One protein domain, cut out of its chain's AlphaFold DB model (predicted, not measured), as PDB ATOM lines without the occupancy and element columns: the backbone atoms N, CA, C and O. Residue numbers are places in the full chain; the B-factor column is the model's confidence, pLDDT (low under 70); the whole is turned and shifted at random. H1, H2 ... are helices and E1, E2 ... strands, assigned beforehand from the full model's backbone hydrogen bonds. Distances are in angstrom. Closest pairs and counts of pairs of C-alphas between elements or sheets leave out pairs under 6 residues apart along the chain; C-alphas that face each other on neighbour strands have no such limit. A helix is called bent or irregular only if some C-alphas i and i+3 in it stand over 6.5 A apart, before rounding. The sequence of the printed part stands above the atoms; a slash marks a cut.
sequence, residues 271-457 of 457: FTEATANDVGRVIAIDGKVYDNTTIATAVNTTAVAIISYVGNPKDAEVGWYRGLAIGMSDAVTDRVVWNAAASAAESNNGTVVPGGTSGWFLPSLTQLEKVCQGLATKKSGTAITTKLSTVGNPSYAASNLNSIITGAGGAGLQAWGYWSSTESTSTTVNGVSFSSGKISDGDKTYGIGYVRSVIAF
ATOM      1  N   PHE A 271     124.698 138.848  91.552       93.06
ATOM      2  CA  PHE A 271     126.082 138.401  91.806       93.06
ATOM      3  C   PHE A 271     126.227 137.633  93.130       93.06
ATOM      4  O   PHE A 271     127.120 136.801  93.272       93.06
ATOM      5  N   THR A 272     125.321 137.858  94.085       91.38
ATOM      6  CA  THR A 272     125.269 137.155  95.374       91.38
ATOM      7  C   THR A 272     124.896 135.674  95.243       91.38
ATOM      8  O   THR A 272     125.128 134.900  96.174       91.38
ATOM      9  N   GLU A 273     124.353 135.264  94.094       91.94
ATOM     10  CA  GLU A 273     123.995 133.881  93.762       91.94
ATOM     11  C   GLU A 273     125.000 133.211  92.814       91.94
ATOM     12  O   GLU A 273     124.805 132.057  92.429       91.94
ATOM     13  N   ALA A 274     126.081 133.903  92.437       92.94
ATOM     14  CA  ALA A 274     127.067 133.364  91.510       92.94
ATOM     15  C   ALA A 274     127.735 132.085  92.043       92.94
ATOM     16  O   ALA A 274     127.988 131.910  93.238       92.94
ATOM     17  N   THR A 275     128.057 131.195  91.111       92.12
ATOM     18  CA  THR A 275     128.669 129.883  91.333       92.12
ATOM     19  C   THR A 275     129.986 129.761  90.567       92.12
ATOM     20  O   THR A 275     130.308 130.577  89.706       92.12
ATOM     21  N   ALA A 276     130.756 128.697  90.811       91.88
ATOM     22  CA  ALA A 276     131.997 128.445  90.069       91.88
ATOM     23  C   ALA A 276     131.799 128.355  88.540       91.88
ATOM     24  O   ALA A 276     132.723 128.656  87.783       91.88
ATOM     25  N   ASN A 277     130.598 127.997  88.069       91.94
ATOM     26  CA  ASN A 277     130.286 127.944  86.638       91.94
ATOM     27  C   ASN A 277     130.209 129.337  85.992       91.94
ATOM     28  O   ASN A 277     130.432 129.461  84.781       91.94
ATOM     29  N   ASP A 278     129.967 130.371  86.801       94.81
ATOM     30  CA  ASP A 278     129.836 131.764  86.379       94.81
ATOM     31  C   ASP A 278     131.184 132.474  86.203       94.81
ATOM     32  O   ASP A 278     131.225 133.604  85.724       94.81
ATOM     33  N   VAL A 279     132.311 131.824  86.519       97.25
ATOM     34  CA  VAL A 279     133.636 132.371  86.197       97.25
ATOM     35  C   VAL A 279     133.748 132.628  84.689       97.25
ATOM     36  O   VAL A 279     133.448 131.758  83.865       97.25
ATOM     37  N   GLY A 280     134.193 133.835  84.338       97.56
ATOM     38  CA  GLY A 280     134.248 134.359  82.975       97.56
ATOM     39  C   GLY A 280     132.998 135.123  82.529       97.56
ATOM     40  O   GLY A 280     133.013 135.681  81.439       97.56
ATOM     41  N   ARG A 281     131.939 135.176  83.345       97.62
ATOM     42  CA  ARG A 281     130.771 136.046  83.132       97.62
ATOM     43  C   ARG A 281     131.032 137.439  83.710       97.62
ATOM     44  O   ARG A 281     131.978 137.631  84.478       97.62
ATOM     45  N   VAL A 282     130.199 138.412  83.356       98.19
ATOM     46  CA  VAL A 282     130.341 139.803  83.804       98.19
ATOM     47  C   VAL A 282     129.325 140.164  84.881       98.19
ATOM     48  O   VAL A 282     128.158 139.800  84.782       98.19
ATOM     49  N   ILE A 283     129.765 140.922  85.881       97.94
ATOM     50  CA  ILE A 283     128.895 141.663  86.797       97.94
ATOM     51  C   ILE A 283     128.635 143.024  86.157       97.94
ATOM     52  O   ILE A 283     129.583 143.702  85.748       97.94
ATOM     53  N   ALA A 284     127.373 143.427  86.066       97.38
ATOM     54  CA  ALA A 284     126.989 144.758  85.611       97.38
ATOM     55  C   ALA A 284     126.610 145.681  86.774       97.38
ATOM     56  O   ALA A 284     126.469 145.247  87.917       97.38
ATOM     57  N   ILE A 285     126.473 146.974  86.480       95.88
ATOM     58  CA  ILE A 285     126.206 148.030  87.468       95.88
ATOM     59  C   ILE A 285     124.868 147.868  88.210       95.88
ATOM     60  O   ILE A 285     124.700 148.390  89.309       95.88
ATOM     61  N   ASP A 286     123.940 147.100  87.643       95.44
ATOM     62  CA  ASP A 286     122.668 146.710  88.261       95.44
ATOM     63  C   ASP A 286     122.804 145.577  89.302       95.44
ATOM     64  O   ASP A 286     121.810 145.157  89.893       95.44
ATOM     65  N   GLY A 287     124.019 145.065  89.524       95.38
ATOM     66  CA  GLY A 287     124.289 143.970  90.454       95.38
ATOM     67  C   GLY A 287     123.919 142.579  89.925       95.38
ATOM     68  O   GLY A 287     123.926 141.610  90.691       95.38
ATOM     69  N   LYS A 288     123.604 142.449  88.634       95.94
ATOM     70  CA  LYS A 288     123.277 141.172  87.988       95.94
ATOM     71  C   LYS A 288     124.462 140.627  87.180       95.94
ATOM     72  O   LYS A 288     125.386 141.355  86.806       95.94
ATOM     73  N   VAL A 289     124.435 139.320  86.931       96.50
ATOM     74  CA  VAL A 289     125.445 138.569  86.175       96.50
ATOM     75  C   VAL A 289     124.936 138.257  84.770       96.50
ATOM     76  O   VAL A 289     123.847 137.706  84.602       96.50
ATOM     77  N   TYR A 290     125.765 138.553  83.770       96.00
ATOM     78  CA  TYR A 290     125.492 138.349  82.346       96.00
ATOM     79  C   TYR A 290     126.639 137.594  81.676       96.00
ATOM     80  O   TYR A 290     127.773 137.655  82.134       96.00
ATOM     81  N   ASP A 291     126.388 136.913  80.557       94.25
ATOM     82  CA  ASP A 291     127.434 136.109  79.899       94.25
ATOM     83  C   ASP A 291     128.626 136.940  79.411       94.25
ATOM     84  O   ASP A 291     129.757 136.466  79.451       94.25
ATOM     85  N   ASN A 292     128.383 138.169  78.952       96.25
ATOM     86  CA  ASN A 292     129.404 139.097  78.469       96.25
ATOM     87  C   ASN A 292     128.842 140.526  78.366       96.25
ATOM     88  O   ASN A 292     127.647 140.760  78.578       96.25
ATOM     89  N   THR A 293     129.704 141.478  77.996       96.94
ATOM     90  CA  THR A 293     129.321 142.881  77.775       96.94
ATOM     91  C   THR A 293     128.227 143.055  76.726       96.94
ATOM     92  O   THR A 293     127.344 143.883  76.916       96.94
ATOM     93  N   THR A 294     128.229 142.264  75.649       94.75
ATOM     94  CA  THR A 294     127.225 142.364  74.580       94.75
ATOM     95  C   THR A 294     125.818 142.067  75.100       94.75
ATOM     96  O   THR A 294     124.884 142.790  74.763       94.75
ATOM     97  N   ILE A 295     125.659 141.049  75.953       94.19
ATOM     98  CA  ILE A 295     124.368 140.737  76.583       94.19
ATOM     99  C   ILE A 295     123.952 141.831  77.571       94.19
ATOM    100  O   ILE A 295     122.798 142.250  77.545       94.19
ATOM    101  N   ALA A 296     124.878 142.323  78.399       95.31
ATOM    102  CA  ALA A 296     124.604 143.419  79.330       95.31
ATOM    103  C   ALA A 296     124.107 144.678  78.587       95.31
ATOM    104  O   ALA A 296     123.047 145.218  78.897       95.31
ATOM    105  N   THR A 297     124.800 145.091  77.522       94.00
ATOM    106  CA  THR A 297     124.386 146.236  76.698       94.00
ATOM    107  C   THR A 297     123.038 145.999  76.018       94.00
ATOM    108  O   THR A 297     122.219 146.913  75.953       94.00
ATOM    109  N   ALA A 298     122.768 144.776  75.554       89.88
ATOM    110  CA  ALA A 298     121.502 144.421  74.917       89.88
ATOM    111  C   ALA A 298     120.282 144.603  75.844       89.88
ATOM    112  O   ALA A 298     119.189 144.894  75.359       89.88
ATOM    113  N   VAL A 299     120.471 144.481  77.164       91.31
ATOM    114  CA  VAL A 299     119.439 144.753  78.182       91.31
ATOM    115  C   VAL A 299     119.590 146.133  78.838       91.31
ATOM    116  O   VAL A 299     119.039 146.375  79.906       91.31
ATOM    117  N   ASN A 300     120.302 147.056  78.180       92.12
ATOM    118  CA  ASN A 300     120.525 148.438  78.616       92.12
ATOM    119  C   ASN A 300     121.245 148.574  79.974       92.12
ATOM    120  O   ASN A 300     120.954 149.495  80.738       92.12
ATOM    121  N   THR A 301     122.198 147.691  80.277       94.38
ATOM    122  CA  THR A 301     123.079 147.817  81.449       94.38
ATOM    123  C   THR A 301     124.556 147.796  81.046       94.38
ATOM    124  O   THR A 301     124.914 147.463  79.912       94.38
ATOM    125  N   THR A 302     125.435 148.166  81.975       96.25
ATOM    126  CA  THR A 302     126.880 148.280  81.737       96.25
ATOM    127  C   THR A 302     127.628 147.262  82.580       96.25
ATOM    128  O   THR A 302     127.549 147.293  83.806       96.25
ATOM    129  N   ALA A 303     128.374 146.375  81.925       97.81
ATOM    130  CA  ALA A 303     129.305 145.460  82.577       97.81
ATOM    131  C   ALA A 303     130.478 146.226  83.211       97.81
ATOM    132  O   ALA A 303     131.065 147.094  82.565       97.81
ATOM    133  N   VAL A 304     130.840 145.885  84.449       97.88
ATOM    134  CA  VAL A 304     131.874 146.595  85.225       97.88
ATOM    135  C   VAL A 304     133.016 145.696  85.695       97.88
ATOM    136  O   VAL A 304     134.131 146.179  85.888       97.88
ATOM    137  N   ALA A 305     132.774 144.392  85.850       98.19
ATOM    138  CA  ALA A 305     133.780 143.433  86.296       98.19
ATOM    139  C   ALA A 305     133.547 142.044  85.690       98.19
ATOM    140  O   ALA A 305     132.421 141.695  85.347       98.19
ATOM    141  N   ILE A 306     134.597 141.229  85.608       98.69
ATOM    142  CA  ILE A 306     134.554 139.836  85.147       98.69
ATOM    143  C   ILE A 306     134.759 138.932  86.354       98.69
ATOM    144  O   ILE A 306     135.788 139.034  87.025       98.69
ATOM    145  N   ILE A 307     133.817 138.023  86.607       98.38
ATOM    146  CA  ILE A 307     133.926 137.031  87.680       98.38
ATOM    147  C   ILE A 307     135.151 136.167  87.402       98.38
ATOM    148  O   ILE A 307     135.210 135.445  86.407       98.38
ATOM    149  N   SER A 308     136.141 136.243  88.281       97.69
ATOM    150  CA  SER A 308     137.416 135.547  88.124       97.69
ATOM    151  C   SER A 308     137.576 134.407  89.117       97.69
ATOM    152  O   SER A 308     138.338 133.482  88.850       97.69
ATOM    153  N   TYR A 309     136.836 134.432  90.225       95.94
ATOM    154  CA  TYR A 309     136.821 133.379  91.230       95.94
ATOM    155  C   TYR A 309     135.500 133.376  92.007       95.94
ATOM    156  O   TYR A 309     134.992 134.437  92.363       95.94
ATOM    157  N   VAL A 310     134.976 132.186  92.316       93.81
ATOM    158  CA  VAL A 310     133.841 131.996  93.232       93.81
ATOM    159  C   VAL A 310     134.228 130.976  94.298       93.81
ATOM    160  O   VAL A 310     134.670 129.869  93.993       93.81
ATOM    161  N   GLY A 311     134.081 131.379  95.553       88.38
ATOM    162  CA  GLY A 311     134.588 130.727  96.751       88.38
ATOM    163  C   GLY A 311     135.005 131.783  97.773       88.38
ATOM    164  O   GLY A 311     135.158 132.955  97.438       88.38
ATOM    165  N   ASN A 312     135.208 131.378  99.028       80.62
ATOM    166  CA  ASN A 312     135.648 132.308 100.066       80.62
ATOM    167  C   ASN A 312     137.060 132.835  99.732       80.62
ATOM    168  O   ASN A 312     138.003 132.037  99.731       80.62
ATOM    169  N   PRO A 313     137.238 134.143  99.472       69.88
ATOM    170  CA  PRO A 313     138.529 134.690  99.081       69.88
ATOM    171  C   PRO A 313     139.468 134.939 100.273       69.88
ATOM    172  O   PRO A 313     140.502 135.569 100.072       69.88
ATOM    173  N   LYS A 314     139.113 134.497 101.495       63.44
ATOM    174  CA  LYS A 314     139.800 134.829 102.755       63.44
ATOM    175  C   LYS A 314     141.333 134.733 102.676       63.44
ATOM    176  O   LYS A 314     141.901 133.652 102.812       63.44
ATOM    177  N   ASP A 315     141.954 135.907 102.598       53.28
ATOM    178  CA  ASP A 315     142.942 136.363 103.577       53.28
ATOM    179  C   ASP A 315     142.179 137.147 104.671       53.28
ATOM    180  O   ASP A 315     141.099 137.676 104.416       53.28
ATOM    181  N   ALA A 316     142.676 137.172 105.909       42.53
ATOM    182  CA  ALA A 316     141.918 137.412 107.148       42.53
ATOM    183  C   ALA A 316     141.186 138.771 107.347       42.53
ATOM    184  O   ALA A 316     140.632 138.976 108.425       42.53
ATOM    185  N   GLU A 317     141.129 139.672 106.360       48.28
ATOM    186  CA  GLU A 317     140.760 141.089 106.570       48.28
ATOM    187  C   GLU A 317     139.627 141.632 105.680       48.28
ATOM    188  O   GLU A 317     139.101 142.711 105.943       48.28
ATOM    189  N   VAL A 318     139.182 140.884 104.669       50.25
ATOM    190  CA  VAL A 318     137.992 141.223 103.867       50.25
ATOM    191  C   VAL A 318     136.793 140.437 104.407       50.25
ATOM    192  O   VAL A 318     136.941 139.274 104.775       50.25
ATOM    193  N   GLY A 319     135.620 141.074 104.514       58.28
ATOM    194  CA  GLY A 319     134.381 140.488 105.049       58.28
ATOM    195  C   GLY A 319     133.923 139.179 104.378       58.28
ATOM    196  O   GLY A 319     134.618 138.583 103.560       58.28
ATOM    197  N   TRP A 320     132.731 138.686 104.732       62.38
ATOM    198  CA  TRP A 320     132.181 137.439 104.172       62.38
ATOM    199  C   TRP A 320     131.756 137.606 102.704       62.38
ATOM    200  O   TRP A 320     130.571 137.721 102.404       62.38
ATOM    201  N   TYR A 321     132.731 137.601 101.798       79.75
ATOM    202  CA  TYR A 321     132.526 137.646 100.353       79.75
ATOM    203  C   TYR A 321     132.514 136.234  99.748       79.75
ATOM    204  O   TYR A 321     133.138 135.297 100.255       79.75
ATOM    205  N   ARG A 322     131.762 136.083  98.660       83.50
ATOM    206  CA  ARG A 322     131.525 134.854  97.899       83.50
ATOM    207  C   ARG A 322     132.467 134.689  96.715       83.50
ATOM    208  O   ARG A 322     132.535 133.582  96.183       83.50
ATOM    209  N   GLY A 323     133.174 135.732  96.292       94.00
ATOM    210  CA  GLY A 323     134.103 135.631  95.171       94.00
ATOM    211  C   GLY A 323     134.943 136.876  94.920       94.00
ATOM    212  O   GLY A 323     134.938 137.824  95.704       94.00
ATOM    213  N   LEU A 324     135.683 136.839  93.810       96.25
ATOM    214  CA  LEU A 324     136.468 137.952  93.275       96.25
ATOM    215  C   LEU A 324     136.086 138.190  91.813       96.25
ATOM    216  O   LEU A 324     135.879 137.241  91.048       96.25
ATOM    217  N   ALA A 325     136.038 139.458  91.412       97.75
ATOM    218  CA  ALA A 325     135.889 139.858  90.020       97.75
ATOM    219  C   ALA A 325     136.924 140.927  89.652       97.75
ATOM    220  O   ALA A 325     137.169 141.858  90.417       97.75
ATOM    221  N   ILE A 326     137.552 140.782  88.485       98.00
ATOM    222  CA  ILE A 326     138.555 141.729  87.977       98.00
ATOM    223  C   ILE A 326     137.893 142.832  87.150       98.00
ATOM    224  O   ILE A 326     136.886 142.585  86.489       98.00
ATOM    225  N   GLY A 327     138.478 144.028  87.127       97.88
ATOM    226  CA  GLY A 327     138.021 145.119  86.264       97.88
ATOM    227  C   GLY A 327     138.045 144.761  84.772       97.88
ATOM    228  O   GLY A 327     138.900 143.994  84.312       97.88
ATOM    229  N   MET A 328     137.122 145.350  84.002       97.75
ATOM    230  CA  MET A 328     137.024 145.138  82.546       97.75
ATOM    231  C   MET A 328     138.303 145.539  81.796       97.75
ATOM    232  O   MET A 328     138.592 144.984  80.740       97.75
ATOM    233  N   SER A 329     139.090 146.466  82.339       96.69
ATOM    234  CA  SER A 329     140.383 146.910  81.811       96.69
ATOM    235  C   SER A 329     141.381 147.138  82.944       96.69
ATOM    236  O   SER A 329     141.032 147.026  84.121       96.69
ATOM    237  N   ASP A 330     142.629 147.445  82.593       96.75
ATOM    238  CA  ASP A 330     143.580 147.967  83.571       96.75
ATOM    239  C   ASP A 330     143.071 149.311  84.115       96.75
ATOM    240  O   ASP A 330     142.413 150.079  83.403       96.75
ATOM    241  N   ALA A 331     143.365 149.575  85.387       93.81
ATOM    242  CA  ALA A 331     142.908 150.762  86.107       93.81
ATOM    243  C   ALA A 331     143.574 152.053  85.612       93.81
ATOM    244  O   ALA A 331     143.138 153.142  85.952       93.81
ATOM    245  N   VAL A 332     144.641 151.926  84.823       89.25
ATOM    246  CA  VAL A 332     145.428 152.994  84.203       89.25
ATOM    247  C   VAL A 332     145.945 152.484  82.857       89.25
ATOM    248  O   VAL A 332     146.159 151.283  82.689       89.25
ATOM    249  N   THR A 333     146.135 153.380  81.888       85.56
ATOM    250  CA  THR A 333     146.640 153.021  80.547       85.56
ATOM    251  C   THR A 333     148.121 152.654  80.556       85.56
ATOM    252  O   THR A 333     148.552 151.811  79.772       85.56
ATOM    253  N   ASP A 334     148.881 153.271  81.460       87.31
ATOM    254  CA  ASP A 334     150.322 153.105  81.596       87.31
ATOM    255  C   ASP A 334     150.705 152.502  82.946       87.31
ATOM    256  O   ASP A 334     149.924 152.446  83.897       87.31
ATOM    257  N   ARG A 335     151.952 152.043  83.029       91.50
ATOM    258  CA  ARG A 335     152.527 151.486  84.255       91.50
ATOM    259  C   ARG A 335     152.710 152.578  85.306       91.50
ATOM    260  O   ARG A 335     153.103 153.698  84.987       91.50
ATOM    261  N   VAL A 336     152.497 152.221  86.567       93.12
ATOM    262  CA  VAL A 336     152.630 153.139  87.710       93.12
ATOM    263  C   VAL A 336     153.648 152.623  88.715       93.12
ATOM    264  O   VAL A 336     153.983 151.438  88.733       93.12
ATOM    265  N   VAL A 337     154.158 153.520  89.558       94.31
ATOM    266  CA  VAL A 337     154.920 153.141  90.757       94.31
ATOM    267  C   VAL A 337     153.984 152.525  91.795       94.31
ATOM    268  O   VAL A 337     152.796 152.852  91.835       94.31
ATOM    269  N   TRP A 338     154.506 151.656  92.661       94.06
ATOM    270  CA  TRP A 338     153.669 150.889  93.587       94.06
ATOM    271  C   TRP A 338     152.867 151.774  94.551       94.06
ATOM    272  O   TRP A 338     151.686 151.523  94.776       94.06
ATOM    273  N   ASN A 339     153.453 152.875  95.034       90.75
ATOM    274  CA  ASN A 339     152.767 153.812  95.934       90.75
ATOM    275  C   ASN A 339     151.506 154.447  95.315       90.75
ATOM    276  O   ASN A 339     150.628 154.887  96.048       90.75
ATOM    277  N   ALA A 340     151.405 154.499  93.982       93.94
ATOM    278  CA  ALA A 340     150.223 154.993  93.276       93.94
ATOM    279  C   ALA A 340     149.245 153.866  92.888       93.94
ATOM    280  O   ALA A 340     148.127 154.146  92.461       93.94
ATOM    281  N   ALA A 341     149.646 152.596  93.024       94.94
ATOM    282  CA  ALA A 341     148.872 151.453  92.550       94.94
ATOM    283  C   ALA A 341     147.572 151.249  93.335       94.94
ATOM    284  O   ALA A 341     146.555 150.925  92.730       94.94
ATOM    285  N   ALA A 342     147.587 151.469  94.655       94.44
ATOM    286  CA  ALA A 342     146.390 151.358  95.488       94.44
ATOM    287  C   ALA A 342     145.329 152.390  95.079       94.44
ATOM    288  O   ALA A 342     144.213 152.013  94.736       94.44
ATOM    289  N   SER A 343     145.707 153.668  94.988       95.25
ATOM    290  CA  SER A 343     144.793 154.735  94.559       95.25
ATOM    291  C   SER A 343     144.319 154.557  93.115       95.25
ATOM    292  O   SER A 343     143.147 154.783  92.816       95.25
ATOM    293  N   ALA A 344     145.198 154.109  92.211       96.06
ATOM    294  CA  ALA A 344     144.802 153.747  90.853       96.06
ATOM    295  C   ALA A 344     143.737 152.642  90.879       96.06
ATOM    296  O   ALA A 344     142.692 152.792  90.247       96.06
ATOM    297  N   ALA A 345     143.966 151.582  91.662       96.56
ATOM    298  CA  ALA A 345     143.040 150.467  91.775       96.56
ATOM    299  C   ALA A 345     141.681 150.896  92.349       96.56
ATOM    300  O   ALA A 345     140.660 150.565  91.754       96.56
ATOM    301  N   GLU A 346     141.671 151.658  93.446       95.56
ATOM    302  CA  GLU A 346     140.466 152.191  94.101       95.56
ATOM    303  C   GLU A 346     139.655 153.106  93.177       95.56
ATOM    304  O   GLU A 346     138.428 153.028  93.144       95.56
ATOM    305  N   SER A 347     140.334 153.950  92.391       94.25
ATOM    306  CA  SER A 347     139.658 154.823  91.432       94.25
ATOM    307  C   SER A 347     139.070 154.048  90.252       94.25
ATOM    308  O   SER A 347     138.009 154.419  89.758       94.25
ATOM    309  N   ASN A 348     139.767 153.006  89.779       94.94
ATOM    310  CA  ASN A 348     139.469 152.225  88.576       94.94
ATOM    311  C   ASN A 348     138.896 153.068  87.414       94.94
ATOM    312  O   ASN A 348     137.832 152.760  86.862       94.94
ATOM    313  N   ASN A 349     139.563 154.181  87.088       90.69
ATOM    314  CA  ASN A 349     139.126 155.150  86.073       90.69
ATOM    315  C   ASN A 349     137.691 155.693  86.265       90.69
ATOM    316  O   ASN A 349     136.998 155.993  85.296       90.69
ATOM    317  N   GLY A 350     137.220 155.808  87.507       89.62
ATOM    318  CA  GLY A 350     135.874 156.281  87.840       89.62
ATOM    319  C   GLY A 350     134.763 155.254  87.600       89.62
ATOM    320  O   GLY A 350     133.585 155.610  87.649       89.62
ATOM    321  N   THR A 351     135.105 153.988  87.338       93.25
ATOM    322  CA  THR A 351     134.113 152.927  87.115       93.25
ATOM    323  C   THR A 351     133.334 152.655  88.401       93.25
ATOM    324  O   THR A 351     133.888 152.159  89.380       93.25
ATOM    325  N   VAL A 352     132.032 152.932  88.392       92.19
ATOM    326  CA  VAL A 352     131.136 152.666  89.527       92.19
ATOM    327  C   VAL A 352     130.891 151.162  89.677       92.19
ATOM    328  O   VAL A 352     130.742 150.456  88.681       92.19
ATOM    329  N   VAL A 353     130.819 150.669  90.917       89.62
ATOM    330  CA  VAL A 353     130.477 149.270  91.232       89.62
ATOM    331  C   VAL A 353     129.133 149.163  91.947       89.62
ATOM    332  O   VAL A 353     128.752 150.093  92.663       89.62
ATOM    333  N   PRO A 354     128.414 148.037  91.789       91.69
ATOM    334  CA  PRO A 354     127.190 147.778  92.531       91.69
ATOM    335  C   PRO A 354     127.399 147.842  94.046       91.69
ATOM    336  O   PRO A 354     128.430 147.407  94.576       91.69
ATOM    337  N   GLY A 355     126.375 148.323  94.753       89.50
ATOM    338  CA  GLY A 355     126.309 148.221  96.208       89.50
ATOM    339  C   GLY A 355     126.341 146.759  96.672       89.50
ATOM    340  O   GLY A 355     125.894 145.862  95.961       89.50
ATOM    341  N   GLY A 356     126.882 146.515  97.867       87.06
ATOM    342  CA  GLY A 356     127.065 145.162  98.414       87.06
ATOM    343  C   GLY A 356     128.394 144.497  98.038       87.06
ATOM    344  O   GLY A 356     128.692 143.421  98.544       87.06
ATOM    345  N   THR A 357     129.214 145.153  97.215       92.25
ATOM    346  CA  THR A 357     130.604 144.755  96.948       92.25
ATOM    347  C   THR A 357     131.571 145.459  97.908       92.25
ATOM    348  O   THR A 357     131.189 146.371  98.644       92.25
ATOM    349  N   SER A 358     132.840 145.055  97.912       92.44
ATOM    350  CA  SER A 358     133.905 145.701  98.698       92.44
ATOM    351  C   SER A 358     134.290 147.111  98.235       92.44
ATOM    352  O   SER A 358     135.085 147.761  98.907       92.44
ATOM    353  N   GLY A 359     133.817 147.561  97.068       93.38
ATOM    354  CA  GLY A 359     134.524 148.596  96.312       93.38
ATOM    355  C   GLY A 359     135.755 148.031  95.598       93.38
ATOM    356  O   GLY A 359     136.145 146.879  95.820       93.38
ATOM    357  N   TRP A 360     136.356 148.829  94.716       96.56
ATOM    358  CA  TRP A 360     137.601 148.453  94.050       96.56
ATOM    359  C   TRP A 360     138.782 148.493  95.015       96.56
ATOM    360  O   TRP A 360     138.919 149.435  95.790       96.56
ATOM    361  N   PHE A 361     139.671 147.509  94.917       95.44
ATOM    362  CA  PHE A 361     140.924 147.485  95.665       95.44
ATOM    363  C   PHE A 361     142.070 146.884  94.843       95.44
ATOM    364  O   PHE A 361     141.863 146.208  93.828       95.44
ATOM    365  N   LEU A 362     143.298 147.132  95.308       96.38
ATOM    366  CA  LEU A 362     144.503 146.468  94.816       96.38
ATOM    367  C   LEU A 362     144.619 145.080  95.474       96.38
ATOM    368  O   LEU A 362     144.809 145.010  96.692       96.38
ATOM    369  N   PRO A 363     144.506 143.975  94.716       94.94
ATOM    370  CA  PRO A 363     144.477 142.640  95.304       94.94
ATOM    371  C   PRO A 363     145.808 142.242  95.947       94.94
ATOM    372  O   PRO A 363     146.882 142.595  95.455       94.94
ATOM    373  N   SER A 364     145.736 141.448  97.017       94.50
ATOM    374  CA  SER A 364     146.888 140.739  97.582       94.50
ATOM    375  C   SER A 364     147.418 139.699  96.594       94.50
ATOM    376  O   SER A 364     146.734 139.293  95.648       94.50
ATOM    377  N   LEU A 365     148.636 139.212  96.820       93.44
ATOM    378  CA  LEU A 365     149.202 138.129  96.023       93.44
ATOM    379  C   LEU A 365     148.339 136.856  96.093       93.44
ATOM    380  O   LEU A 365     148.140 136.199  95.072       93.44
ATOM    381  N   THR A 366     147.774 136.530  97.259       91.81
ATOM    382  CA  THR A 366     146.860 135.386  97.412       91.81
ATOM    383  C   THR A 366     145.558 135.603  96.642       91.81
ATOM    384  O   THR A 366     145.051 134.679  96.007       91.81
ATOM    385  N   GLN A 367     145.010 136.818  96.651       93.88
ATOM    386  CA  GLN A 367     143.810 137.138  95.875       93.88
ATOM    387  C   GLN A 367     144.091 137.054  94.370       93.88
ATOM    388  O   GLN A 367     143.298 136.463  93.638       93.88
ATOM    389  N   LEU A 368     145.249 137.539  93.906       94.69
ATOM    390  CA  LEU A 368     145.700 137.341  92.525       94.69
ATOM    391  C   LEU A 368     145.889 135.858  92.185       94.69
ATOM    392  O   LEU A 368     145.526 135.441  91.085       94.69
ATOM    393  N   GLU A 369     146.388 135.039  93.114       94.62
ATOM    394  CA  GLU A 369     146.434 133.584  92.938       94.62
ATOM    395  C   GLU A 369     145.030 133.016  92.690       94.62
ATOM    396  O   GLU A 369     144.848 132.242  91.750       94.62
ATOM    397  N   LYS A 370     144.024 133.422  93.477       95.00
ATOM    398  CA  LYS A 370     142.632 132.968  93.298       95.00
ATOM    399  C   LYS A 370     142.041 133.398  91.962       95.00
ATOM    400  O   LYS A 370     141.425 132.572  91.288       95.00
ATOM    401  N   VAL A 371     142.285 134.642  91.550       96.12
ATOM    402  CA  VAL A 371     141.927 135.150  90.215       96.12
ATOM    403  C   VAL A 371     142.524 134.252  89.124       96.12
ATOM    404  O   VAL A 371     141.810 133.814  88.221       96.12
ATOM    405  N   CYS A 372     143.818 133.931  89.215       96.94
ATOM    406  CA  CYS A 372     144.496 133.066  88.246       96.94
ATOM    407  C   CYS A 372     143.921 131.644  88.245       96.94
ATOM    408  O   CYS A 372     143.648 131.092  87.179       96.94
ATOM    409  N   GLN A 373     143.713 131.057  89.427       95.69
ATOM    410  CA  GLN A 373     143.165 129.710  89.600       95.69
ATOM    411  C   GLN A 373     141.770 129.583  88.990       95.69
ATOM    412  O   GLN A 373     141.522 128.634  88.245       95.69
ATOM    413  N   GLY A 374     140.865 130.527  89.264       96.38
ATOM    414  CA  GLY A 374     139.501 130.470  88.745       96.38
ATOM    415  C   GLY A 374     139.456 130.610  87.222       96.38
ATOM    416  O   GLY A 374     138.877 129.756  86.546       96.38
ATOM    417  N   LEU A 375     140.148 131.604  86.657       97.56
ATOM    418  CA  LEU A 375     140.214 131.795  85.202       97.56
ATOM    419  C   LEU A 375     140.878 130.607  84.482       97.56
ATOM    420  O   LEU A 375     140.379 130.143  83.454       97.56
ATOM    421  N   ALA A 376     141.971 130.067  85.026       97.00
ATOM    422  CA  ALA A 376     142.657 128.919  84.436       97.00
ATOM    423  C   ALA A 376     141.838 127.617  84.569       97.00
ATOM    424  O   ALA A 376     141.818 126.793  83.651       97.00
ATOM    425  N   THR A 377     141.104 127.446  85.674       96.19
ATOM    426  CA  THR A 377     140.141 126.345  85.853       96.19
ATOM    427  C   THR A 377     139.036 126.420  84.804       96.19
ATOM    428  O   THR A 377     138.765 125.432  84.125       96.19
ATOM    429  N   LYS A 378     138.452 127.609  84.588       95.81
ATOM    430  CA  LYS A 378     137.441 127.821  83.541       95.81
ATOM    431  C   LYS A 378     137.975 127.468  82.155       95.81
ATOM    432  O   LYS A 378     137.268 126.846  81.369       95.81
ATOM    433  N   LYS A 379     139.222 127.844  81.861       95.31
ATOM    434  CA  LYS A 379     139.871 127.559  80.576       95.31
ATOM    435  C   LYS A 379     140.123 126.069  80.346       95.31
ATOM    436  O   LYS A 379     139.934 125.591  79.232       95.31
ATOM    437  N   SER A 380     140.594 125.361  81.367       93.94
ATOM    438  CA  SER A 380     140.974 123.946  81.258       93.94
ATOM    439  C   SER A 380     139.801 122.979  81.432       93.94
ATOM    440  O   SER A 380     139.904 121.822  81.034       93.94
ATOM    441  N   GLY A 381     138.704 123.424  82.052       92.31
ATOM    442  CA  GLY A 381     137.589 122.564  82.451       92.31
ATOM    443  C   GLY A 381     137.905 121.650  83.642       92.31
ATOM    444  O   GLY A 381     137.056 120.855  84.032       92.31
ATOM    445  N   THR A 382     139.102 121.752  84.229       91.75
ATOM    446  CA  THR A 382     139.542 120.969  85.395       91.75
ATOM    447  C   THR A 382     140.066 121.913  86.473       91.75
ATOM    448  O   THR A 382     140.668 122.937  86.166       91.75
ATOM    449  N   ALA A 383     139.844 121.587  87.747       90.75
ATOM    450  CA  ALA A 383     140.308 122.420  88.854       90.75
ATOM    451  C   ALA A 383     141.839 122.596  88.831       90.75
ATOM    452  O   ALA A 383     142.585 121.619  88.875       90.75
ATOM    453  N   ILE A 384     142.298 123.849  88.806       91.38
ATOM    454  CA  ILE A 384     143.710 124.216  88.939       91.38
ATOM    455  C   ILE A 384     143.922 124.822  90.325       91.38
ATOM    456  O   ILE A 384     143.398 125.888  90.637       91.38
ATOM    457  N   THR A 385     144.710 124.138  91.157       89.38
ATOM    458  CA  THR A 385     144.954 124.507  92.566       89.38
ATOM    459  C   THR A 385     146.423 124.806  92.868       89.38
ATOM    460  O   THR A 385     146.805 124.951  94.029       89.38
ATOM    461  N   THR A 386     147.275 124.858  91.842       92.75
ATOM    462  CA  THR A 386     148.708 125.123  91.999       92.75
ATOM    463  C   THR A 386     148.917 126.526  92.564       92.75
ATOM    464  O   THR A 386     148.347 127.494  92.057       92.75
ATOM    465  N   LYS A 387     149.738 126.660  93.605       92.06
ATOM    466  CA  LYS A 387     150.061 127.976  94.164       92.06
ATOM    467  C   LYS A 387     150.926 128.791  93.205       92.06
ATOM    468  O   LYS A 387     151.699 128.220  92.432       92.06
ATOM    469  N   LEU A 388     150.803 130.114  93.256       92.44
ATOM    470  CA  LEU A 388     151.759 130.996  92.596       92.44
ATOM    471  C   LEU A 388     153.148 130.781  93.210       92.44
ATOM    472  O   LEU A 388     153.298 130.571  94.413       92.44
ATOM    473  N   SER A 389     154.177 130.804  92.368       93.75
ATOM    474  CA  SER A 389     155.568 130.645  92.794       93.75
ATOM    475  C   SER A 389     156.497 131.458  91.893       93.75
ATOM    476  O   SER A 389     156.067 131.986  90.867       93.75
ATOM    477  N   THR A 390     157.778 131.545  92.243       92.69
ATOM    478  CA  THR A 390     158.807 132.144  91.375       92.69
ATOM    479  C   THR A 390     159.114 131.284  90.140       92.69
ATOM    480  O   THR A 390     159.638 131.793  89.146       92.69
ATOM    481  N   VAL A 391     158.735 129.999  90.159       92.81
ATOM    482  CA  VAL A 391     158.707 129.121  88.983       92.81
ATOM    483  C   VAL A 391     157.418 129.387  88.202       92.81
ATOM    484  O   VAL A 391     156.323 129.376  88.765       92.81
ATOM    485  N   GLY A 392     157.549 129.641  86.897       91.75
ATOM    486  CA  GLY A 392     156.419 129.942  86.013       91.75
ATOM    487  C   GLY A 392     155.388 128.826  85.936       91.75
ATOM    488  O   GLY A 392     155.739 127.658  85.782       91.75
ATOM    489  N   ASN A 393     154.113 129.211  85.985       94.38
ATOM    490  CA  ASN A 393     152.989 128.356  85.642       94.38
ATOM    491  C   ASN A 393     152.353 128.856  84.334       94.38
ATOM    492  O   ASN A 393     151.595 129.830  84.359       94.38
ATOM    493  N   PRO A 394     152.589 128.175  83.198       93.44
ATOM    494  CA  PRO A 394     152.014 128.565  81.914       93.44
ATOM    495  C   PRO A 394     150.491 128.705  81.943       93.44
ATOM    496  O   PRO A 394     149.957 129.561  81.246       93.44
ATOM    497  N   SER A 395     149.780 127.942  82.782       95.38
ATOM    498  CA  SER A 395     148.316 128.036  82.925       95.38
ATOM    499  C   SER A 395     147.852 129.417  83.392       95.38
ATOM    500  O   SER A 395     146.729 129.817  83.098       95.38
ATOM    501  N   TYR A 396     148.717 130.149  84.098       96.69
ATOM    502  CA  TYR A 396     148.465 131.506  84.580       96.69
ATOM    503  C   TYR A 396     149.038 132.576  83.653       96.69
ATOM    504  O   TYR A 396     148.939 133.751  83.970       96.69
ATOM    505  N   ALA A 397     149.642 132.221  82.519       96.38
ATOM    506  CA  ALA A 397     150.104 133.215  81.559       96.38
ATOM    507  C   ALA A 397     148.918 133.924  80.876       96.38
ATOM    508  O   ALA A 397     147.867 133.323  80.631       96.38
ATOM    509  N   ALA A 398     149.109 135.190  80.500       96.44
ATOM    510  CA  ALA A 398     148.124 136.014  79.798       96.44
ATOM    511  C   ALA A 398     147.591 135.319  78.536       96.44
ATOM    512  O   ALA A 398     146.400 135.390  78.254       96.44
ATOM    513  N   SER A 399     148.439 134.580  77.814       94.94
ATOM    514  CA  SER A 399     148.039 133.800  76.633       94.94
ATOM    515  C   SER A 399     146.918 132.788  76.912       94.94
ATOM    516  O   SER A 399     146.120 132.507  76.022       94.94
ATOM    517  N   ASN A 400     146.816 132.281  78.144       94.56
ATOM    518  CA  ASN A 400     145.763 131.360  78.560       94.56
ATOM    519  C   ASN A 400     144.564 132.090  79.171       94.56
ATOM    520  O   ASN A 400     143.421 131.843  78.769       94.56
ATOM    521  N   LEU A 401     144.818 133.024  80.093       97.31
ATOM    522  CA  LEU A 401     143.762 133.735  80.821       97.31
ATOM    523  C   LEU A 401     142.965 134.685  79.915       97.31
ATOM    524  O   LEU A 401     141.742 134.776  80.037       97.31
ATOM    525  N   ASN A 402     143.631 135.345  78.959       97.81
ATOM    526  CA  ASN A 402     143.011 136.391  78.146       97.81
ATOM    527  C   ASN A 402     141.862 135.879  77.289       97.81
ATOM    528  O   ASN A 402     140.948 136.648  77.043       97.81
ATOM    529  N   SER A 403     141.845 134.603  76.893       96.25
ATOM    530  CA  SER A 403     140.714 134.061  76.123       96.25
ATOM    531  C   SER A 403     139.383 134.088  76.889       96.25
ATOM    532  O   SER A 403     138.334 134.239  76.270       96.25
ATOM    533  N   ILE A 404     139.420 133.992  78.223       98.19
ATOM    534  CA  ILE A 404     138.230 134.136  79.071       98.19
ATOM    535  C   ILE A 404     137.879 135.618  79.233       98.19
ATOM    536  O   ILE A 404     136.728 136.005  79.064       98.19
ATOM    537  N   ILE A 405     138.885 136.458  79.494       98.38
ATOM    538  CA  ILE A 405     138.714 137.900  79.731       98.38
ATOM    539  C   ILE A 405     138.151 138.606  78.492       98.38
ATOM    540  O   ILE A 405     137.174 139.348  78.588       98.38
ATOM    541  N   THR A 406     138.735 138.359  77.319       98.12
ATOM    542  CA  THR A 406     138.283 138.968  76.064       98.12
ATOM    543  C   THR A 406     136.973 138.359  75.578       98.12
ATOM    544  O   THR A 406     136.159 139.079  75.009       98.12
ATOM    545  N   GLY A 407     136.714 137.077  75.866       97.12
ATOM    546  CA  GLY A 407     135.418 136.441  75.612       97.12
ATOM    547  C   GLY A 407     134.269 137.066  76.413       97.12
ATOM    548  O   GLY A 407     133.155 137.176  75.906       97.12
ATOM    549  N   ALA A 408     134.552 137.544  77.628       97.81
ATOM    550  CA  ALA A 408     133.616 138.319  78.443       97.81
ATOM    551  C   ALA A 408     133.424 139.765  77.936       97.81
ATOM    552  O   ALA A 408     132.486 140.443  78.354       97.81
ATOM    553  N   GLY A 409     134.301 140.234  77.039       97.88
ATOM    554  CA  GLY A 409     134.328 141.590  76.488       97.88
ATOM    555  C   GLY A 409     135.249 142.572  77.224       97.88
ATOM    556  O   GLY A 409     135.115 143.777  77.031       97.88
ATOM    557  N   GLY A 410     136.168 142.087  78.068       97.62
ATOM    558  CA  GLY A 410     137.201 142.911  78.705       97.62
ATOM    559  C   GLY A 410     138.492 143.027  77.893       97.62
ATOM    560  O   GLY A 410     138.768 142.242  76.985       97.62
ATOM    561  N   ALA A 411     139.336 143.987  78.269       97.12
ATOM    562  CA  ALA A 411     140.705 144.088  77.788       97.12
ATOM    563  C   ALA A 411     141.588 143.053  78.497       97.12
ATOM    564  O   ALA A 411     141.649 143.010  79.733       97.12
ATOM    565  N   GLY A 412     142.283 142.236  77.703       96.44
ATOM    566  CA  GLY A 412     143.200 141.214  78.199       96.44
ATOM    567  C   GLY A 412     144.299 141.784  79.101       96.44
ATOM    568  O   GLY A 412     144.642 142.964  79.032       96.44
ATOM    569  N   LEU A 413     144.854 140.923  79.946       95.88
ATOM    570  CA  LEU A 413     146.036 141.220  80.743       95.88
ATOM    571  C   LEU A 413     147.251 141.389  79.828       95.88
ATOM    572  O   LEU A 413     147.446 140.628  78.874       95.88
ATOM    573  N   GLN A 414     148.097 142.356  80.157       94.81
ATOM    574  CA  GLN A 414     149.390 142.544  79.518       94.81
ATOM    575  C   GLN A 414     150.328 141.390  79.893       94.81
ATOM    576  O   GLN A 414     150.317 140.910  81.025       94.81
ATOM    577  N   ALA A 415     151.194 140.956  78.972       91.75
ATOM    578  CA  ALA A 415     152.205 139.922  79.234       91.75
ATOM    579  C   ALA A 415     153.399 140.463  80.059       91.75
ATOM    580  O   ALA A 415     154.559 140.242  79.722       91.75
ATOM    581  N   TRP A 416     153.107 141.194  81.135       90.56
ATOM    582  CA  TRP A 416     154.042 141.952  81.968       90.56
ATOM    583  C   TRP A 416     153.711 141.778  83.458       90.56
ATOM    584  O   TRP A 416     152.887 140.937  83.822       90.56
ATOM    585  N   GLY A 417     154.414 142.514  84.323       92.00
ATOM    586  CA  GLY A 417     154.188 142.519  85.768       92.00
ATOM    587  C   GLY A 417     152.951 143.326  86.162       92.00
ATOM    588  O   GLY A 417     152.753 144.436  85.672       92.00
ATOM    589  N   TYR A 418     152.151 142.772  87.067       95.88
ATOM    590  CA  TYR A 418     151.027 143.441  87.716       95.88
ATOM    591  C   TYR A 418     151.281 143.577  89.207       95.88
ATOM    592  O   TYR A 418     151.722 142.622  89.851       95.88
ATOM    593  N   TRP A 419     150.989 144.760  89.746       96.19
ATOM    594  CA  TRP A 419     151.150 145.024  91.167       96.19
ATOM    595  C   TRP A 419     150.142 144.254  92.014       96.19
ATOM    596  O   TRP A 419     148.982 144.096  91.635       96.19
ATOM    597  N   SER A 420     150.602 143.821  93.188       95.31
ATOM    598  CA  SER A 420     149.748 143.387  94.291       95.31
ATOM    599  C   SER A 420     149.919 144.334  95.480       95.31
ATOM    600  O   SER A 420     150.847 145.146  95.513       95.31
ATOM    601  N   SER A 421     149.048 144.227  96.476       94.94
ATOM    602  CA  SER A 421     149.213 144.911  97.763       94.94
ATOM    603  C   SER A 421     150.197 144.202  98.708       94.94
ATOM    604  O   SER A 421     150.474 144.706  99.793       94.94
ATOM    605  N   THR A 422     150.761 143.054  98.317       94.19
ATOM    606  CA  THR A 422     151.652 142.253  99.165       94.19
ATOM    607  C   THR A 422     153.101 142.717  99.064       94.19
ATOM    608  O   THR A 422     153.815 142.414  98.107       94.19
ATOM    609  N   GLU A 423     153.560 143.416 100.095       93.00
ATOM    610  CA  GLU A 423     154.965 143.777 100.274       93.00
ATOM    611  C   GLU A 423     155.866 142.528 100.364       93.00
ATOM    612  O   GLU A 423     155.495 141.527 100.978       93.00
ATOM    613  N   SER A 424     157.040 142.576  99.725       90.94
ATOM    614  CA  SER A 424     158.063 141.516  99.786       90.94
ATOM    615  C   SER A 424     159.185 141.927 100.743       90.94
ATOM    616  O   SER A 424     159.548 141.195 101.665       90.94
ATOM    617  N   THR A 425     159.673 143.162 100.588       92.88
ATOM    618  CA  THR A 425     160.624 143.820 101.492       92.88
ATOM    619  C   THR A 425     160.275 145.303 101.634       92.88
ATOM    620  O   THR A 425     159.422 145.824 100.918       92.88
ATOM    621  N   SER A 426     161.007 146.035 102.477       91.81
ATOM    622  CA  SER A 426     160.831 147.488 102.616       91.81
ATOM    623  C   SER A 426     160.941 148.257 101.288       91.81
ATOM    624  O   SER A 426     160.287 149.290 101.127       91.81
ATOM    625  N   THR A 427     161.700 147.747 100.313       92.00
ATOM    626  CA  THR A 427     161.927 148.378  99.000       92.00
ATOM    627  C   THR A 427     161.243 147.668  97.832       92.00
ATOM    628  O   THR A 427     161.167 148.235  96.743       92.00
ATOM    629  N   THR A 428     160.714 146.458  98.033       93.12
ATOM    630  CA  THR A 428     160.142 145.641  96.951       93.12
ATOM    631  C   THR A 428     158.751 145.116  97.280       93.12
ATOM    632  O   THR A 428     158.371 144.940  98.437       93.12
ATOM    633  N   VAL A 429     157.968 144.860  96.241       93.75
ATOM    634  CA  VAL A 429     156.611 144.325  96.331       93.75
ATOM    635  C   VAL A 429     156.495 143.085  95.450       93.75
ATOM    636  O   VAL A 429     157.054 143.037  94.352       93.75
ATOM    637  N   ASN A 430     155.735 142.099  95.921       93.94
ATOM    638  CA  ASN A 430     155.338 140.978  95.093       93.94
ATOM    639  C   ASN A 430     154.316 141.421  94.039       93.94
ATOM    640  O   ASN A 430     153.354 142.140  94.314       93.94
ATOM    641  N   GLY A 431     154.491 140.932  92.822       93.06
ATOM    642  CA  GLY A 431     153.529 141.038  91.737       93.06
ATOM    643  C   GLY A 431     153.435 139.731  90.966       93.06
ATOM    644  O   GLY A 431     154.131 138.758  91.263       93.06
ATOM    645  N   VAL A 432     152.587 139.713  89.943       95.19
ATOM    646  CA  VAL A 432     152.469 138.569  89.031       95.19
ATOM    647  C   VAL A 432     152.922 138.986  87.645       95.19
ATOM    648  O   VAL A 432     152.390 139.931  87.068       95.19
ATOM    649  N   SER A 433     153.896 138.267  87.088       95.25
ATOM    650  CA  SER A 433     154.261 138.388  85.681       95.25
ATOM    651  C   SER A 433     153.411 137.438  84.847       95.25
ATOM    652  O   SER A 433     153.646 136.226  84.829       95.25
ATOM    653  N   PHE A 434     152.463 137.984  84.086       95.75
ATOM    654  CA  PHE A 434     151.602 137.186  83.212       95.75
ATOM    655  C   PHE A 434     152.290 136.747  81.908       95.75
ATOM    656  O   PHE A 434     151.688 136.031  81.114       95.75
ATOM    657  N   SER A 435     153.563 137.092  81.685       95.19
ATOM    658  CA  SER A 435     154.369 136.496  80.603       95.19
ATOM    659  C   SER A 435     154.507 134.972  80.749       95.19
ATOM    660  O   SER A 435     154.519 134.237  79.767       95.19
ATOM    661  N   SER A 436     154.614 134.508  81.995       94.19
ATOM    662  CA  SER A 436     154.931 133.121  82.354       94.19
ATOM    663  C   SER A 436     154.161 132.622  83.581       94.19
ATOM    664  O   SER A 436     154.364 131.486  84.000       94.19
ATOM    665  N   GLY A 437     153.284 133.453  84.156       95.00
ATOM    666  CA  GLY A 437     152.449 133.089  85.298       95.00
ATOM    667  C   GLY A 437     153.253 132.825  86.570       95.00
ATOM    668  O   GLY A 437     153.017 131.823  87.243       95.00
ATOM    669  N   LYS A 438     154.240 133.678  86.865       95.81
ATOM    670  CA  LYS A 438     155.091 133.586  88.066       95.81
ATOM    671  C   LYS A 438     154.966 134.811  88.956       95.81
ATOM    672  O   LYS A 438     154.643 135.898  88.476       95.81
ATOM    673  N   ILE A 439     155.328 134.634  90.219       95.62
ATOM    674  CA  ILE A 439     155.636 135.735  91.130       95.62
ATOM    675  C   ILE A 439     156.865 136.475  90.596       95.62
ATOM    676  O   ILE A 439     157.843 135.859  90.157       95.62
ATOM    677  N   SER A 440     156.806 137.798  90.633       89.75
ATOM    678  CA  SER A 440     157.931 138.681  90.355       89.75
ATOM    679  C   SER A 440     158.034 139.736  91.444       89.75
ATOM    680  O   SER A 440     157.034 140.393  91.728       89.75
ATOM    681  N   ASP A 441     159.230 139.941  91.984       89.06
ATOM    682  CA  ASP A 441     159.518 141.108  92.813       89.06
ATOM    683  C   ASP A 441     159.722 142.335  91.919       89.06
ATOM    684  O   ASP A 441     160.416 142.272  90.899       89.06
ATOM    685  N   GLY A 442     159.117 143.456  92.301       87.81
ATOM    686  CA  GLY A 442     159.362 144.751  91.678       87.81
ATOM    687  C   GLY A 442     159.737 145.805  92.710       87.81
ATOM    688  O   GLY A 442     159.259 145.783  93.842       87.81
ATOM    689  N   ASP A 443     160.605 146.732  92.320       90.38
ATOM    690  CA  ASP A 443     160.983 147.870  93.156       90.38
ATOM    691  C   ASP A 443     159.820 148.870  93.233       90.38
ATOM    692  O   ASP A 443     159.253 149.263  92.209       90.38
ATOM    693  N   LYS A 444     159.472 149.295  94.451       91.62
ATOM    694  CA  LYS A 444     158.336 150.194  94.710       91.62
ATOM    695  C   LYS A 444     158.467 151.556  94.027       91.62
ATOM    696  O   LYS A 444     157.453 152.212  93.782       91.62
ATOM    697  N   THR A 445     159.696 151.990  93.746       88.69
ATOM    698  CA  THR A 445     160.021 153.309  93.185       88.69
ATOM    699  C   THR A 445     160.081 153.327  91.660       88.69
ATOM    700  O   THR A 445     160.045 154.404  91.065       88.69
ATOM    701  N   TYR A 446     160.104 152.161  91.007       81.81
ATOM    702  CA  TYR A 446     160.139 152.069  89.550       81.81
ATOM    703  C   TYR A 446     158.748 151.768  88.982       81.81
ATOM    704  O   TYR A 446     158.069 150.828  89.392       81.81
ATOM    705  N   GLY A 447     158.312 152.568  88.004       69.00
ATOM    706  CA  GLY A 447     156.995 152.458  87.366       69.00
ATOM    707  C   GLY A 447     156.892 151.291  86.384       69.00
ATOM    708  O   GLY A 447     156.768 151.502  85.179       69.00
ATOM    709  N   ILE A 448     157.006 150.056  86.875       74.50
ATOM    710  CA  ILE A 448     157.115 148.859  86.025       74.50
ATOM    711  C   ILE A 448     155.873 147.967  86.021       74.50
ATOM    712  O   ILE A 448     155.816 147.045  85.205       74.50
ATOM    713  N   GLY A 449     154.889 148.231  86.881       84.44
ATOM    714  CA  GLY A 449     153.713 147.377  87.029       84.44
ATOM    715  C   GLY A 449     152.435 147.991  86.473       84.44
ATOM    716  O   GLY A 449     152.171 149.185  86.634       84.44
ATOM    717  N   TYR A 450     151.633 147.143  85.840       95.12
ATOM    718  CA  TYR A 450     150.234 147.421  85.538       95.12
ATOM    719  C   TYR A 450     149.365 147.204  86.782       95.12
ATOM    720  O   TYR A 450     149.758 146.517  87.730       95.12
ATOM    721  N   VAL A 451     148.164 147.778  86.775       96.31
ATOM    722  CA  VAL A 451     147.197 147.653  87.869       96.31
ATOM    723  C   VAL A 451     145.890 147.125  87.304       96.31
ATOM    724  O   VAL A 451     145.297 147.742  86.422       96.31
ATOM    725  N   ARG A 452     145.430 145.989  87.830       97.19
ATOM    726  CA  ARG A 452     144.093 145.457  87.563       97.19
ATOM    727  C   ARG A 452     143.309 145.479  88.866       97.19
ATOM    728  O   ARG A 452     143.628 144.722  89.780       97.19
ATOM    729  N   SER A 453     142.313 146.355  88.943       97.12
ATOM    730  CA  SER A 453     141.440 146.450  90.112       97.12
ATOM    731  C   SER A 453     140.625 145.178  90.292       97.12
ATOM    732  O   SER A 453     140.257 144.513  89.316       97.12
ATOM    733  N   VAL A 454     140.315 144.865  91.546       96.94
ATOM    734  CA  VAL A 454     139.464 143.737  91.928       96.94
ATOM    735  C   VAL A 454     138.344 144.237  92.831       96.94
ATOM    736  O   VAL A 454     138.555 145.144  93.632       96.94
ATOM    737  N   ILE A 455     137.160 143.648  92.688       95.44
ATOM    738  CA  ILE A 455     136.101 143.695  93.698       95.44
ATOM    739  C   ILE A 455     135.929 142.317  94.332       95.44
ATOM    740  O   ILE A 455     136.109 141.289  93.672       95.44
ATOM    741  N   ALA A 456     135.522 142.307  95.595       93.81
ATOM    742  CA  ALA A 456     134.960 141.150  96.269       93.81
ATOM    743  C   ALA A 456     133.439 141.337  96.363       93.81
ATOM    744  O   ALA A 456     132.962 142.456  96.589       93.81
ATOM    745  N   PHE A 457     132.688 140.262  96.139       91.94
ATOM    746  CA  PHE A 457     131.225 140.274  96.031       91.94
ATOM    747  C   PHE A 457     130.594 139.093  96.761       91.94
ATOM    748  O   PHE A 457     131.329 138.107  97.000       91.94
TER     749      PHE A 457
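What this domain is: This is residues 271 to 457 of the 457 residues of an uncharacterized protein of Bacteroidales bacterium KHT7 (UniProt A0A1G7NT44). Two strongly twisted sheets, E2 E1 E3 E4 E8 and E5 E6 E7, lie toward opposite ends of the longest axis, and H3 bridges them on one side while H2 spans between them on another. H4 crosses H3 over the larger sheet, and H1 packs on that sheet's far end. The printed part has 187 residues, with four named helices and eight named strands in the order E1 E2 H1 E3 E4 H2 H3 H4 E5 E6 E7 E8; both sheets are antiparallel. The class is mixed, helices and strands, with under half of the residues in named elements. The whole is compact, with a radius of gyration of the C-alphas of 15.1 A and spans of 46 by 35 by 30 A.

Where its parts are: E1 is residues 282 to 284, beginning at C-alpha 282 (130.341, 139.803, 83.804). E2 is residues 288 to 290, H1 293 to 298, E3 303 to 310, 17.8 A long, and E4 323 to 327. H2, residues 338 to 350, 19.5 A, is irregular: C-alphas 346 and 349 are 8.7 A apart. H3, residues 365 to 380, spans 22.1 A from C-alpha 365 (149.202, 138.129, 96.023). H4 is residues 398 to 407, 13.4 A. E5 is residues 417 to 423, E6 428 to 433, E7 438 to 443, and E8 454 to 456, ending at C-alpha 456 (134.960, 141.150, 96.269).

How they stand to each other: In the larger sheet, N 282 and O 290 join hairpin E1 and E2 at 2.8 A, within hydrogen-bond range, as do N 283 and O 305 of E1 and E3, 2.8 A, N 306 and O 326 of hairpin E3 and E4, 2.8 A, and N 325 and O 455 of E4 and E8, 2.9 A. E2, H1 and E3 form a split strand-helix-strand unit, two strands of one sheet with a helix between them along the chain and another strand, E1, between them in the sheet; its crossover is right-handed. H1, H3 and H4 are on the same face, making two layers; H3 has a height over the sheet of 8.3 A, and the C-alphas of Tyr 309 and Gly 374 are its closest to E3, 4.7 A. H3, with residues 372 to 379 alone, touches H4, closest C-alphas Leu 375 and Leu 401, 6.0 A, only just about perpendicular at 72 degrees. E5, E6 and E7 form a meander, each strand the antiparallel neighbour of the one before; its two hairpins have N 418 and O 432 at 2.9 A and N 431 and O 440 at 2.8 A. H2 and H3 are on opposite faces of this sheet, and H2 only grazes the larger one with residues 345 to 348. In H1 and H3 each O i to N i+4 pair is within hydrogen-bond range; in H2 5 of 9 are, in H4 4 of 6.

The domain as a whole: The C-alphas farthest apart, Ala 298 and Ser 426, are 48.2 A apart. The printed part has no cut. The links E3 to E4, H2 to H3 and H3 to H4 are long. The mean pLDDT of the printed part is 92.1; residues 313 to 320 and 447 are under 70.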